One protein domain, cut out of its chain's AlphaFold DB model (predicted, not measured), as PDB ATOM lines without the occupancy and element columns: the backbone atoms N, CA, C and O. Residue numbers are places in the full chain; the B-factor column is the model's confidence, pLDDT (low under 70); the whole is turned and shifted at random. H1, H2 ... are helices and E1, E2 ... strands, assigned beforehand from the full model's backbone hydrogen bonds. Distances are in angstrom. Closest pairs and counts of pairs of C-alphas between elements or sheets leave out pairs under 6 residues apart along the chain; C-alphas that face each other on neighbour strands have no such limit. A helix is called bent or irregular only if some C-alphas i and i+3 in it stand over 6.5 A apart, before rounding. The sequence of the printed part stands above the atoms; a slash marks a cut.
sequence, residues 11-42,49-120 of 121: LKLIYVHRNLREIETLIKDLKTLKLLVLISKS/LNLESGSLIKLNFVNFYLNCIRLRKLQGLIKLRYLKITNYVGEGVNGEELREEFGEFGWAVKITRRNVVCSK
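This is residues 11 to 42 and 49 to 120 of the 121 residues of an uncharacterized protein of Conidiobolus coronatus (strain ATCC 28846 / CBS 209.66 / NRRL 28638) (UniProt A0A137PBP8). What shape do these atoms make? A wall of six strands side by side, twisted from edge to edge, has H3 covering one face at its E5 edge, while H1 grazes it near its E1 edge; the short H2 sits between these two helices, and the other face of the wall is bare. What is it built of? The printed part has 104 residues with six named strands and three named helices, in the order E1 H1 E2 E3 H2 E4 H3 E5 E6, of the mixed class. The mixed sheet runs E1 E2 E3 E4 E6 E5, and the whole is compact, with a radius of gyration of the C-alphas of 13.2 A and spans of 36 by 29 by 18 A.

What comes before the cut? E1, residues 11 to 15, begins at C-alpha 11 (3.616, 27.081, 3.737). H1, residues 17 to 29, is 19.7 A long and irregular, with C-alphas 18 and 21 8.4 A apart; E2, residues 35 to 42, is 21.8 A long. What comes after it? E3, residues 58 to 64, measures 16.2 A, followed by H2, residues 71 to 74, and E4, residues 82 to 86. H3, residues 95 to 104, is 14.5 A long, E5 holds residues 108 to 112, and E6, residues 115 to 119, ends at C-alpha 119 (-5.965, 15.461, -8.823).

How are the strands joined? E1, E2, E3 and E4 are parallel neighbours in turn, with N 13 and O 37 at 2.9 A, N 38 and O 60 at 2.8 A, and N 61 and O 84 at 2.8 A. E6 is antiparallel to E4, with N 85 and O 116 at 2.8 A, and makes a hairpin with E5, with N 110 and O 117 at 2.8 A. Which units do they form? E1, H1, E2 and E3, H2, E4 are strand-helix-strand units, parallel neighbour strands with a helix between along the chain; E4, H3, E5 is a split one, with E6 between its strands, and each crossover is right-handed. Where are the helices? H3 is on the sheet at a height of 8.5 A, over E5 and along the strands at 16 degrees on the local plane; their closest C-alphas, of Arg 99 and Val 109, are 5.9 A apart. H1 only grazes the sheet with residues 17 to 27, and H2 is not on it. In H3 every O i to N i+4 pair is within hydrogen-bond range, in H1 7 of 9, and H2 is too short for one.

How large is it? The two C-alphas farthest apart, of Lys 31 and Gly 92, are 37.3 A apart. Is it unbroken? Residues 43 to 48 are not printed, and C-alphas 42 and 49 are 16.7 A apart across this cut; of the links printed whole, none is long. Where is confidence low? Residues 90 to 93 have pLDDT under 70, against a mean of 88.1 for the printed part of this model.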
ATOM      1  N   LEU A  11       2.314  27.304   3.129       95.50
ATOM      2  CA  LEU A  11       3.616  27.081   3.737       95.50
ATOM      3  C   LEU A  11       4.557  26.408   2.744       95.50
ATOM      4  O   LEU A  11       4.210  25.426   2.086       95.50
ATOM      5  N   LYS A  12       5.776  26.933   2.661       96.50
ATOM      6  CA  LYS A  12       6.864  26.373   1.866       96.50
ATOM      7  C   LYS A  12       8.041  26.112   2.793       96.50
ATOM      8  O   LYS A  12       8.553  27.046   3.399       96.50
ATOM      9  N   LEU A  13       8.456  24.854   2.896       93.94
ATOM     10  CA  LEU A  13       9.550  24.424   3.759       93.94
ATOM     11  C   LEU A  13      10.644  23.751   2.945       93.94
ATOM     12  O   LEU A  13      10.385  23.026   1.980       93.94
ATOM     13  N   ILE A  14      11.876  23.950   3.398       91.75
ATOM     14  CA  ILE A  14      12.984  23.091   3.005       91.75
ATOM     15  C   ILE A  14      12.902  21.840   3.874       91.75
ATOM     16  O   ILE A  14      13.020  21.914   5.097       91.75
ATOM     17  N   TYR A  15      12.690  20.700   3.234       88.06
ATOM     18  CA  TYR A  15      12.740  19.402   3.873       88.06
ATOM     19  C   TYR A  15      14.189  19.061   4.216       88.06
ATOM     20  O   TYR A  15      15.070  19.050   3.353       88.06
ATOM     21  N   VAL A  16      14.417  18.781   5.494       84.25
ATOM     22  CA  VAL A  16      15.679  18.256   6.006       84.25
ATOM     23  C   VAL A  16      15.329  17.038   6.843       84.25
ATOM     24  O   VAL A  16      14.583  17.160   7.810       84.25
ATOM     25  N   HIS A  17      15.886  15.880   6.489       79.19
ATOM     26  CA  HIS A  17      15.557  14.588   7.102       79.19
ATOM     27  C   HIS A  17      15.695  14.548   8.633       79.19
ATOM     28  O   HIS A  17      15.072  13.730   9.289       79.19
ATOM     29  N   ARG A  18      16.490  15.433   9.237       84.06
ATOM     30  CA  ARG A  18      16.650  15.487  10.697       84.06
ATOM     31  C   ARG A  18      15.489  16.167  11.440       84.06
ATOM     32  O   ARG A  18      15.417  16.030  12.649       84.06
ATOM     33  N   ASN A  19      14.597  16.869  10.732       83.19
ATOM     34  CA  ASN A  19      13.526  17.691  11.315       83.19
ATOM     35  C   ASN A  19      12.121  17.091  11.084       83.19
ATOM     36  O   ASN A  19      11.155  17.830  10.875       83.19
ATOM     37  N   LEU A  20      11.995  15.761  10.991       86.31
ATOM     38  CA  LEU A  20      10.730  15.130  10.583       86.31
ATOM     39  C   LEU A  20       9.595  15.446  11.555       86.31
ATOM     40  O   LEU A  20       8.542  15.922  11.136       86.31
ATOM     41  N   ARG A  21       9.841  15.233  12.851       87.81
ATOM     42  CA  ARG A  21       8.832  15.406  13.900       87.81
ATOM     43  C   ARG A  21       8.394  16.860  14.013       87.81
ATOM     44  O   ARG A  21       7.209  17.133  14.136       87.81
ATOM     45  N   GLU A  22       9.326  17.800  13.908       89.81
ATOM     46  CA  GLU A  22       9.038  19.231  13.969       89.81
ATOM     47  C   GLU A  22       8.166  19.677  12.792       89.81
ATOM     48  O   GLU A  22       7.240  20.465  12.976       89.81
ATOM     49  N   ILE A  23       8.436  19.160  11.587       90.25
ATOM     50  CA  ILE A  23       7.619  19.433  10.401       90.25
ATOM     51  C   ILE A  23       6.213  18.842  10.575       90.25
ATOM     52  O   ILE A  23       5.233  19.527  10.287       90.25
ATOM     53  N   GLU A  24       6.098  17.607  11.068       90.38
ATOM     54  CA  GLU A  24       4.809  16.955  11.341       90.38
ATOM     55  C   GLU A  24       3.982  17.729  12.371       90.38
ATOM     56  O   GLU A  24       2.826  18.061  12.100       90.38
ATOM     57  N   THR A  25       4.577  18.076  13.517       90.50
ATOM     58  CA  THR A  25       3.925  18.874  14.565       90.50
ATOM     59  C   THR A  25       3.478  20.226  14.021       90.50
ATOM     60  O   THR A  25       2.315  20.595  14.178       90.50
ATOM     61  N   LEU A  26       4.353  20.934  13.299       90.25
ATOM     62  CA  LEU A  26       4.018  22.224  12.697       90.25
ATOM     63  C   LEU A  26       2.820  22.109  11.746       90.25
ATOM     64  O   LEU A  26       1.873  22.885  11.845       90.25
ATOM     65  N   ILE A  27       2.830  21.140  10.829       90.38
ATOM     66  CA  ILE A  27       1.741  20.954   9.857       90.38
ATOM     67  C   ILE A  27       0.428  20.596  10.562       90.38
ATOM     68  O   ILE A  27      -0.632  21.082  10.158       90.38
ATOM     69  N   LYS A  28       0.495  19.790  11.626       89.31
ATOM     70  CA  LYS A  28      -0.667  19.412  12.435       89.31
ATOM     71  C   LYS A  28      -1.274  20.608  13.167       89.31
ATOM     72  O   LYS A  28      -2.502  20.687  13.279       89.31
ATOM     73  N   ASP A  29      -0.452  21.536  13.644       89.56
ATOM     74  CA  ASP A  29      -0.892  22.716  14.396       89.56
ATOM     75  C   ASP A  29      -1.451  23.828  13.499       89.56
ATOM     76  O   ASP A  29      -2.343  24.573  13.910       89.56
ATOM     77  N   LEU A  30      -1.014  23.903  12.238       92.00
ATOM     78  CA  LEU A  30      -1.501  24.881  11.263       92.00
ATOM     79  C   LEU A  30      -2.888  24.504  10.711       92.00
ATOM     80  O   LEU A  30      -3.055  24.080   9.566       92.00
ATOM     81  N   LYS A  31      -3.928  24.703  11.529       90.75
ATOM     82  CA  LYS A  31      -5.316  24.303  11.223       90.75
ATOM     83  C   LYS A  31      -5.907  24.957   9.972       90.75
ATOM     84  O   LYS A  31      -6.835  24.404   9.388       90.75
ATOM     85  N   THR A  32      -5.379  26.089   9.512       94.00
ATOM     86  CA  THR A  32      -5.854  26.787   8.304       94.00
ATOM     87  C   THR A  32      -5.052  26.459   7.042       94.00
ATOM     88  O   THR A  32      -5.452  26.882   5.955       94.00
ATOM     89  N   LEU A  33      -3.984  25.657   7.146       95.69
ATOM     90  CA  LEU A  33      -3.077  25.354   6.042       95.69
ATOM     91  C   LEU A  33      -3.796  24.652   4.881       95.69
ATOM     92  O   LEU A  33      -4.343  23.566   5.028       95.69
ATOM     93  N   LYS A  34      -3.776  25.270   3.700       97.31
ATOM     94  CA  LYS A  34      -4.379  24.761   2.459       97.31
ATOM     95  C   LYS A  34      -3.347  24.225   1.481       97.31
ATOM     96  O   LYS A  34      -3.653  23.277   0.759       97.31
ATOM     97  N   LEU A  35      -2.155  24.818   1.453       97.81
ATOM     98  CA  LEU A  35      -1.061  24.439   0.563       97.81
ATOM     99  C   LEU A  35       0.221  24.223   1.355       97.81
ATOM    100  O   LEU A  35       0.684  25.127   2.049       97.81
ATOM    101  N   LEU A  36       0.836  23.065   1.144       97.00
ATOM    102  CA  LEU A  36       2.173  22.757   1.620       97.00
ATOM    103  C   LEU A  36       3.089  22.477   0.432       97.00
ATOM    104  O   LEU A  36       2.762  21.680  -0.447       97.00
ATOM    105  N   VAL A  37       4.258  23.107   0.429       97.25
ATOM    106  CA  VAL A  37       5.346  22.811  -0.501       97.25
ATOM    107  C   VAL A  37       6.553  22.340   0.299       97.25
ATOM    108  O   VAL A  37       7.106  23.106   1.086       97.25
ATOM    109  N   LEU A  38       6.975  21.098   0.083       94.69
ATOM    110  CA  LEU A  38       8.182  20.520   0.665       94.69
ATOM    111  C   LEU A  38       9.263  20.433  -0.409       94.69
ATOM    112  O   LEU A  38       9.041  19.868  -1.480       94.69
ATOM    113  N   ILE A  39      10.431  21.006  -0.129       94.62
ATOM    114  CA  ILE A  39      11.560  21.045  -1.064       94.62
ATOM    115  C   ILE A  39      12.754  20.346  -0.452       94.62
ATOM    116  O   ILE A  39      13.279  20.818   0.552       94.62
ATOM    117  N   SER A  40      13.240  19.291  -1.090       92.31
ATOM    118  CA  SER A  40      14.543  18.744  -0.734       92.31
ATOM    119  C   SER A  40      15.659  19.474  -1.487       92.31
ATOM    120  O   SER A  40      15.534  19.781  -2.676       92.31
ATOM    121  N   LYS A  41      16.765  19.789  -0.802       90.38
ATOM    122  CA  LYS A  41      17.935  20.425  -1.445       90.38
ATOM    123  C   LYS A  41      18.663  19.467  -2.392       90.38
ATOM    124  O   LYS A  41      19.217  19.909  -3.390       90.38
ATOM    125  N   SER A  42      18.635  18.177  -2.079       87.56
ATOM    126  CA  SER A  42      19.125  17.074  -2.906       87.56
ATOM    127  C   SER A  42      17.979  16.115  -3.218       87.56
ATOM    128  O   SER A  42      16.942  16.157  -2.563       87.56
ATOM    129  N   LEU A  49       7.692  11.426   6.322       83.56
ATOM    130  CA  LEU A  49       6.690  12.199   7.053       83.56
ATOM    131  C   LEU A  49       5.334  11.490   7.027       83.56
ATOM    132  O   LEU A  49       4.828  11.150   5.954       83.56
ATOM    133  N   ASN A  50       4.733  11.338   8.201       86.44
ATOM    134  CA  ASN A  50       3.337  10.973   8.358       86.44
ATOM    135  C   ASN A  50       2.508  12.250   8.525       86.44
ATOM    136  O   ASN A  50       2.358  12.793   9.619       86.44
ATOM    137  N   LEU A  51       2.023  12.783   7.405       87.19
ATOM    138  CA  LEU A  51       1.322  14.059   7.400       87.19
ATOM    139  C   LEU A  51      -0.140  13.887   7.821       87.19
ATOM    140  O   LEU A  51      -0.935  13.262   7.121       87.19
ATOM    141  N   GLU A  52      -0.508  14.537   8.923       89.75
ATOM    142  CA  GLU A  52      -1.886  14.642   9.400       89.75
ATOM    143  C   GLU A  52      -2.365  16.090   9.306       89.75
ATOM    144  O   GLU A  52      -1.835  16.987   9.964       89.75
ATOM    145  N   SER A  53      -3.392  16.337   8.495       87.88
ATOM    146  CA  SER A  53      -4.008  17.659   8.397       87.88
ATOM    147  C   SER A  53      -5.434  17.567   7.866       87.88
ATOM    148  O   SER A  53      -5.690  17.076   6.765       87.88
ATOM    149  N   GLY A  54      -6.376  18.112   8.641       88.31
ATOM    150  CA  GLY A  54      -7.789  18.194   8.265       88.31
ATOM    151  C   GLY A  54      -8.122  19.345   7.309       88.31
ATOM    152  O   GLY A  54      -9.283  19.501   6.925       88.31
ATOM    153  N   SER A  55      -7.148  20.181   6.945       94.50
ATOM    154  CA  SER A  55      -7.356  21.398   6.151       94.50
ATOM    155  C   SER A  55      -6.569  21.433   4.847       94.50
ATOM    156  O   SER A  55      -6.985  22.172   3.948       94.50
ATOM    157  N   LEU A  56      -5.509  20.629   4.725       96.06
ATOM    158  CA  LEU A  56      -4.619  20.622   3.571       96.06
ATOM    159  C   LEU A  56      -5.342  20.139   2.306       96.06
ATOM    160  O   LEU A  56      -5.892  19.043   2.270       96.06
ATOM    161  N   ILE A  57      -5.318  20.964   1.258       96.94
ATOM    162  CA  ILE A  57      -5.957  20.688  -0.039       96.94
ATOM    163  C   ILE A  57      -4.901  20.376  -1.100       96.94
ATOM    164  O   ILE A  57      -5.135  19.551  -1.983       96.94
ATOM    165  N   LYS A  58      -3.742  21.034  -1.031       97.44
ATOM    166  CA  LYS A  58      -2.680  20.938  -2.029       97.44
ATOM    167  C   LYS A  58      -1.351  20.582  -1.364       97.44
ATOM    168  O   LYS A  58      -0.952  21.225  -0.395       97.44
ATOM    169  N   LEU A  59      -0.649  19.604  -1.923       96.19
ATOM    170  CA  LEU A  59       0.680  19.186  -1.490       96.19
ATOM    171  C   LEU A  59       1.617  19.152  -2.691       96.19
ATOM    172  O   LEU A  59       1.286  18.574  -3.724       96.19
ATOM    173  N   ASN A  60       2.777  19.785  -2.568       96.12
ATOM    174  CA  ASN A  60       3.801  19.776  -3.601       96.12
ATOM    175  C   ASN A  60       5.129  19.281  -3.037       96.12
ATOM    176  O   ASN A  60       5.641  19.837  -2.068       96.12
ATOM    177  N   PHE A  61       5.700  18.284  -3.694       94.38
ATOM    178  CA  PHE A  61       7.033  17.771  -3.441       94.38
ATOM    179  C   PHE A  61       7.980  18.247  -4.531       94.38
ATOM    180  O   PHE A  61       7.698  18.095  -5.717       94.38
ATOM    181  N   VAL A  62       9.120  18.810  -4.147       94.69
ATOM    182  CA  VAL A  62      10.160  19.250  -5.081       94.69
ATOM    183  C   VAL A  62      11.458  18.512  -4.777       94.69
ATOM    184  O   VAL A  62      11.903  18.527  -3.630       94.69
ATOM    185  N   ASN A  63      12.063  17.900  -5.800       93.38
ATOM    186  CA  ASN A  63      13.279  17.078  -5.694       93.38
ATOM    187  C   ASN A  63      13.106  15.820  -4.820       93.38
ATOM    188  O   ASN A  63      13.997  15.446  -4.062       93.38
ATOM    189  N   PHE A  64      11.953  15.162  -4.910       90.88
ATOM    190  CA  PHE A  64      11.724  13.863  -4.272       90.88
ATOM    191  C   PHE A  64      11.722  12.761  -5.322       90.88
ATOM    192  O   PHE A  64      11.337  12.988  -6.471       90.88
ATOM    193  N   TYR A  65      12.128  11.560  -4.928       87.88
ATOM    194  CA  TYR A  65      11.941  10.388  -5.767       87.88
ATOM    195  C   TYR A  65      10.457  10.046  -5.869       87.88
ATOM    196  O   TYR A  65       9.708  10.121  -4.898       87.88
ATOM    197  N   LEU A  66      10.022   9.647  -7.056       82.31
ATOM    198  CA  LEU A  66       8.605   9.381  -7.289       82.31
ATOM    199  C   LEU A  66       8.109   8.154  -6.497       82.31
ATOM    200  O   LEU A  66       7.035   8.193  -5.907       82.31
ATOM    201  N   ASN A  67       8.937   7.112  -6.377       79.50
ATOM    202  CA  ASN A  67       8.616   5.875  -5.653       79.50
ATOM    203  C   ASN A  67       8.468   6.039  -4.123       79.50
ATOM    204  O   ASN A  67       7.940   5.147  -3.446       79.50
ATOM    205  N   CYS A  68       8.948   7.146  -3.547       78.31
ATOM    206  CA  CYS A  68       8.931   7.348  -2.100       78.31
ATOM    207  C   CYS A  68       7.606   7.964  -1.607       78.31
ATOM    208  O   CYS A  68       7.240   7.779  -0.435       78.31
ATOM    209  N   ILE A  69       6.853   8.597  -2.516       78.62
ATOM    210  CA  ILE A  69       5.559   9.249  -2.285       78.62
ATOM    211  C   ILE A  69       4.436   8.259  -2.626       78.62
ATOM    212  O   ILE A  69       3.767   8.366  -3.648       78.62
ATOM    213  N   ARG A  70       4.243   7.264  -1.753       76.19
ATOM    214  CA  ARG A  70       3.145   6.289  -1.870       76.19
ATOM    215  C   ARG A  70       1.860   6.844  -1.269       76.19
ATOM    216  O   ARG A  70       1.905   7.373  -0.154       76.19
ATOM    217  N   LEU A  71       0.722   6.640  -1.930       74.31
ATOM    218  CA  LEU A  71      -0.571   7.196  -1.499       74.31
ATOM    219  C   LEU A  71      -0.979   6.778  -0.083       74.31
ATOM    220  O   LEU A  71      -1.524   7.590   0.665       74.31
ATOM    221  N   ARG A  72      -0.617   5.560   0.342       77.19
ATOM    222  CA  ARG A  72      -0.832   5.079   1.720       77.19
ATOM    223  C   ARG A  72      -0.267   6.015   2.799       77.19
ATOM    224  O   ARG A  72      -0.851   6.134   3.865       77.19
ATOM    225  N   LYS A  73       0.842   6.717   2.520       76.56
ATOM    226  CA  LYS A  73       1.472   7.664   3.462       76.56
ATOM    227  C   LYS A  73       0.740   9.007   3.549       76.56
ATOM    228  O   LYS A  73       1.081   9.833   4.384       76.56
ATOM    229  N   LEU A  74      -0.230   9.247   2.666       83.88
ATOM    230  CA  LEU A  74      -1.000  10.489   2.585       83.88
ATOM    231  C   LEU A  74      -2.446  10.309   3.083       83.88
ATOM    232  O   LEU A  74      -3.245  11.237   2.973       83.88
ATOM    233  N   GLN A  75      -2.795   9.144   3.643       82.38
ATOM    234  CA  GLN A  75      -4.152   8.841   4.121       82.38
ATOM    235  C   GLN A  75      -4.623   9.783   5.244       82.38
ATOM    236  O   GLN A  75      -5.807  10.104   5.309       82.38
ATOM    237  N   GLY A  76      -3.702  10.307   6.062       84.69
ATOM    238  CA  GLY A  76      -3.993  11.315   7.092       84.69
ATOM    239  C   GLY A  76      -4.417  12.692   6.550       84.69
ATOM    240  O   GLY A  76      -4.801  13.574   7.322       84.69
ATOM    241  N   LEU A  77      -4.378  12.899   5.227       91.19
ATOM    242  CA  LEU A  77      -4.716  14.156   4.554       91.19
ATOM    243  C   LEU A  77      -6.092  14.082   3.876       91.19
ATOM    244  O   LEU A  77      -6.225  14.162   2.654       91.19
ATOM    245  N   ILE A  78      -7.149  13.965   4.682       90.19
ATOM    246  CA  ILE A  78      -8.528  13.706   4.223       90.19
ATOM    247  C   ILE A  78      -9.060  14.722   3.187       90.19
ATOM    248  O   ILE A  78      -9.813  14.371   2.271       90.19
ATOM    249  N   LYS A  79      -8.641  15.993   3.277       94.06
ATOM    250  CA  LYS A  79      -9.057  17.060   2.349       94.06
ATOM    251  C   LYS A  79      -8.127  17.233   1.150       94.06
ATOM    252  O   LYS A  79      -8.451  18.035   0.277       94.06
ATOM    253  N   LEU A  80      -7.038  16.468   1.041       94.56
ATOM    254  CA  LEU A  80      -6.074  16.624  -0.046       94.56
ATOM    255  C   LEU A  80      -6.747  16.343  -1.387       94.56
ATOM    256  O   LEU A  80      -7.266  15.251  -1.585       94.56
ATOM    257  N   ARG A  81      -6.755  17.319  -2.293       95.12
ATOM    258  CA  ARG A  81      -7.331  17.219  -3.644       95.12
ATOM    259  C   ARG A  81      -6.292  17.289  -4.753       95.12
ATOM    260  O   ARG A  81      -6.557  16.830  -5.855       95.12
ATOM    261  N   TYR A  82      -5.119  17.844  -4.456       96.31
ATOM    262  CA  TYR A  82      -4.043  18.009  -5.424       96.31
ATOM    263  C   TYR A  82      -2.708  17.572  -4.831       96.31
ATOM    264  O   TYR A  82      -2.288  18.081  -3.789       96.31
ATOM    265  N   LEU A  83      -2.021  16.687  -5.543       94.62
ATOM    266  CA  LEU A  83      -0.641  16.303  -5.290       94.62
ATOM    267  C   LEU A  83       0.190  16.692  -6.509       94.62
ATOM    268  O   LEU A  83      -0.164  16.379  -7.642       94.62
ATOM    269  N   LYS A  84       1.305  17.377  -6.290       95.00
ATOM    270  CA  LYS A  84       2.274  17.678  -7.339       95.00
ATOM    271  C   LYS A  84       3.643  17.181  -6.915       95.00
ATOM    272  O   LYS A  84       4.038  17.347  -5.768       95.00
ATOM    273  N   ILE A  85       4.368  16.594  -7.852       92.88
ATOM    274  CA  ILE A  85       5.756  16.194  -7.671       92.88
ATOM    275  C   ILE A  85       6.536  16.842  -8.808       92.88
ATOM    276  O   ILE A  85       6.244  16.610  -9.978       92.88
ATOM    277  N   THR A  86       7.476  17.712  -8.462       93.19
ATOM    278  CA  THR A  86       8.227  18.571  -9.381       93.19
ATOM    279  C   THR A  86       9.702  18.215  -9.322       93.19
ATOM    280  O   THR A  86      10.257  18.054  -8.235       93.19
ATOM    281  N   ASN A  87      10.352  18.150 -10.485       90.25
ATOM    282  CA  ASN A  87      11.759  17.772 -10.611       90.25
ATOM    283  C   ASN A  87      12.063  16.454  -9.882       90.25
ATOM    284  O   ASN A  87      13.021  16.353  -9.119       90.25
ATOM    285  N   TYR A  88      11.180  15.469 -10.064       84.31
ATOM    286  CA  TYR A  88      11.372  14.159  -9.463       84.31
ATOM    287  C   TYR A  88      12.531  13.422 -10.134       84.31
ATOM    288  O   TYR A  88      12.801  13.615 -11.322       84.31
ATOM    289  N   VAL A  89      13.182  12.546  -9.371       81.00
ATOM    290  CA  VAL A  89      14.071  11.515  -9.912       81.00
ATOM    291  C   VAL A  89      13.292  10.206  -9.937       81.00
ATOM    292  O   VAL A  89      12.614   9.855  -8.971       81.00
ATOM    293  N   GLY A  90      13.313   9.519 -11.070       67.44
ATOM    294  CA  GLY A  90      12.526   8.310 -11.278       67.44
ATOM    295  C   GLY A  90      13.218   7.392 -12.263       67.44
ATOM    296  O   GLY A  90      12.737   7.221 -13.377       67.44
ATOM    297  N   GLU A  91      14.360   6.834 -11.868       62.81
ATOM    298  CA  GLU A  91      14.889   5.660 -12.562       62.81
ATOM    299  C   GLU A  91      13.922   4.492 -12.329       62.81
ATOM    300  O   GLU A  91      13.536   4.222 -11.191       62.81
ATOM    301  N   GLY A  92      13.480   3.849 -13.413       59.69
ATOM    302  CA  GLY A  92      12.637   2.653 -13.340       59.69
ATOM    303  C   GLY A  92      11.198   2.869 -12.863       59.69
ATOM    304  O   GLY A  92      10.558   1.899 -12.475       59.69
ATOM    305  N   VAL A  93      10.664   4.098 -12.869       67.88
ATOM    306  CA  VAL A  93       9.239   4.308 -12.556       67.88
ATOM    307  C   VAL A  93       8.404   4.184 -13.821       67.88
ATOM    308  O   VAL A  93       8.452   5.055 -14.692       67.88
ATOM    309  N   ASN A  94       7.618   3.111 -13.898       78.50
ATOM    310  CA  ASN A  94       6.639   2.914 -14.951       78.50
ATOM    311  C   ASN A  94       5.462   3.885 -14.756       78.50
ATOM    312  O   ASN A  94       4.807   3.918 -13.713       78.50
ATOM    313  N   GLY A  95       5.212   4.721 -15.764       78.00
ATOM    314  CA  GLY A  95       4.126   5.695 -15.721       78.00
ATOM    315  C   GLY A  95       2.734   5.059 -15.726       78.00
ATOM    316  O   GLY A  95       1.798   5.711 -15.269       78.00
ATOM    317  N   GLU A  96       2.594   3.831 -16.232       83.19
ATOM    318  CA  GLU A  96       1.333   3.080 -16.236       83.19
ATOM    319  C   GLU A  96       1.022   2.523 -14.848       83.19
ATOM    320  O   GLU A  96      -0.026   2.853 -14.305       83.19
ATOM    321  N   GLU A  97       1.976   1.843 -14.206       84.75
ATOM    322  CA  GLU A  97       1.831   1.356 -12.821       84.75
ATOM    323  C   GLU A  97       1.479   2.489 -11.847       84.75
ATOM    324  O   GLU A  97       0.619   2.346 -10.982       84.75
ATOM    325  N   LEU A  98       2.100   3.664 -12.012       83.94
ATOM    326  CA  LEU A  98       1.769   4.834 -11.199       83.94
ATOM    327  C   LEU A  98       0.326   5.305 -11.438       83.94
ATOM    328  O   LEU A  98      -0.342   5.750 -10.508       83.94
ATOM    329  N   ARG A  99      -0.160   5.264 -12.683       85.69
ATOM    330  CA  ARG A  99      -1.546   5.641 -13.001       85.69
ATOM    331  C   ARG A  99      -2.533   4.634 -12.434       85.69
ATOM    332  O   ARG A  99      -3.577   5.067 -11.960       85.69
ATOM    333  N   GLU A 100      -2.203   3.348 -12.465       87.56
ATOM    334  CA  GLU A 100      -3.008   2.279 -11.874       87.56
ATOM    335  C   GLU A 100      -3.104   2.444 -10.356       87.56
ATOM    336  O   GLU A 100      -4.217   2.605  -9.856       87.56
ATOM    337  N   GLU A 101      -1.968   2.557  -9.644       85.38
ATOM    338  CA  GLU A 101      -1.958   2.781  -8.185       85.38
ATOM    339  C   GLU A 101      -2.820   3.996  -7.838       85.38
ATOM    340  O   GLU A 101      -3.709   3.923  -6.999       85.38
ATOM    341  N   PHE A 102      -2.598   5.135  -8.496       87.06
ATOM    342  CA  PHE A 102      -3.360   6.344  -8.196       87.06
ATOM    343  C   PHE A 102      -4.841   6.240  -8.588       87.06
ATOM    344  O   PHE A 102      -5.696   6.772  -7.872       87.06
ATOM    345  N   GLY A 103      -5.147   5.543  -9.682       86.50
ATOM    346  CA  GLY A 103      -6.499   5.305 -10.170       86.50
ATOM    347  C   GLY A 103      -7.346   4.497  -9.190       86.50
ATOM    348  O   GLY A 103      -8.487   4.882  -8.937       86.50
ATOM    349  N   GLU A 104      -6.778   3.465  -8.559       86.19
ATOM    350  CA  GLU A 104      -7.450   2.667  -7.516       86.19
ATOM    351  C   GLU A 104      -7.941   3.523  -6.338       86.19
ATOM    352  O   GLU A 104      -8.992   3.260  -5.754       86.19
ATOM    353  N   PHE A 105      -7.221   4.602  -6.014       84.00
ATOM    354  CA  PHE A 105      -7.599   5.552  -4.962       84.00
ATOM    355  C   PHE A 105      -8.403   6.761  -5.480       84.00
ATOM    356  O   PHE A 105      -8.580   7.739  -4.745       84.00
ATOM    357  N   GLY A 106      -8.869   6.731  -6.732       88.44
ATOM    358  CA  GLY A 106      -9.697   7.781  -7.334       88.44
ATOM    359  C   GLY A 106      -8.936   9.045  -7.752       88.44
ATOM    360  O   GLY A 106      -9.527  10.124  -7.828       88.44
ATOM    361  N   TRP A 107      -7.628   8.950  -8.002       92.12
ATOM    362  CA  TRP A 107      -6.815  10.072  -8.473       92.12
ATOM    363  C   TRP A 107      -6.582  10.006  -9.981       92.12
ATOM    364  O   TRP A 107      -6.071   9.026 -10.513       92.12
ATOM    365  N   ALA A 108      -6.850  11.112 -10.671       91.62
ATOM    366  CA  ALA A 108      -6.410  11.312 -12.043       91.62
ATOM    367  C   ALA A 108      -4.948  11.772 -12.056       91.62
ATOM    368  O   ALA A 108      -4.598  12.728 -11.360       91.62
ATOM    369  N   VAL A 109      -4.105  11.130 -12.869       92.06
ATOM    370  CA  VAL A 109      -2.666  11.425 -12.953       92.06
ATOM    371  C   VAL A 109      -2.284  11.947 -14.332       92.06
ATOM    372  O   VAL A 109      -2.581  11.341 -15.361       92.06
ATOM    373  N   LYS A 110      -1.542  13.054 -14.351       92.06
ATOM    374  CA  LYS A 110      -0.881  13.597 -15.536       92.06
ATOM    375  C   LYS A 110       0.626  13.615 -15.317       92.06
ATOM    376  O   LYS A 110       1.129  14.326 -14.446       92.06
ATOM    377  N   ILE A 111       1.344  12.863 -16.146       88.06
ATOM    378  CA  ILE A 111       2.808  12.794 -16.132       88.06
ATOM    379  C   ILE A 111       3.354  13.636 -17.289       88.06
ATOM    380  O   ILE A 111       2.888  13.547 -18.422       88.06
ATOM    381  N   THR A 112       4.343  14.469 -16.992       85.00
ATOM    382  CA  THR A 112       5.159  15.227 -17.952       85.00
ATOM    383  C   THR A 112       6.631  14.997 -17.613       85.00
ATOM    384  O   THR A 112       6.917  14.591 -16.490       85.00
ATOM    385  N   ARG A 113       7.566  15.304 -18.530       82.50
ATOM    386  CA  ARG A 113       9.013  14.981 -18.419       82.50
ATOM    387  C   ARG A 113       9.595  14.963 -16.999       82.50
ATOM    388  O   ARG A 113      10.332  14.048 -16.670       82.50
ATOM    389  N   ARG A 114       9.321  15.989 -16.185       85.44
ATOM    390  CA  ARG A 114       9.809  16.090 -14.797       85.44
ATOM    391  C   ARG A 114       8.731  16.467 -13.786       85.44
ATOM    392  O   ARG A 114       9.051  16.963 -12.707       85.44
ATOM    393  N   ASN A 115       7.457  16.297 -14.134       89.94
ATOM    394  CA  ASN A 115       6.371  16.583 -13.204       89.94
ATOM    395  C   ASN A 115       5.305  15.503 -13.244       89.94
ATOM    396  O   ASN A 115       4.844  15.135 -14.323       89.94
ATOM    397  N   VAL A 116       4.844  15.116 -12.063       91.69
ATOM    398  CA  VAL A 116       3.613  14.356 -11.875       91.69
ATOM    399  C   VAL A 116       2.607  15.272 -11.194       91.69
ATOM    400  O   VAL A 116       2.921  15.929 -10.200       91.69
ATOM    401  N   VAL A 117       1.407  15.351 -11.754       93.06
ATOM    402  CA  VAL A 117       0.278  16.066 -11.162       93.06
ATOM    403  C   VAL A 117      -0.846  15.068 -10.972       93.06
ATOM    404  O   VAL A 117      -1.303  14.477 -11.947       93.06
ATOM    405  N   CYS A 118      -1.296  14.913  -9.734       93.19
ATOM    406  CA  CYS A 118      -2.439  14.089  -9.386       93.19
ATOM    407  C   CYS A 118      -3.552  14.983  -8.840       93.19
ATOM    408  O   CYS A 118      -3.307  15.870  -8.015       93.19
ATOM    409  N   SER A 119      -4.778  14.743  -9.283       93.56
ATOM    410  CA  SER A 119      -5.965  15.461  -8.823       93.56
ATOM    411  C   SER A 119      -7.123  14.506  -8.589       93.56
ATOM    412  O   SER A 119      -7.304  13.570  -9.361       93.56
ATOM    413  N   LYS A 120      -7.937  14.787  -7.575       89.94
ATOM    414  CA  LYS A 120      -9.230  14.131  -7.363       89.94
ATOM    415  C   LYS A 120     -10.328  15.186  -7.245       89.94
ATOM    416  O   LYS A 120     -10.052  16.292  -6.766       89.94
TER     417      LYS A 120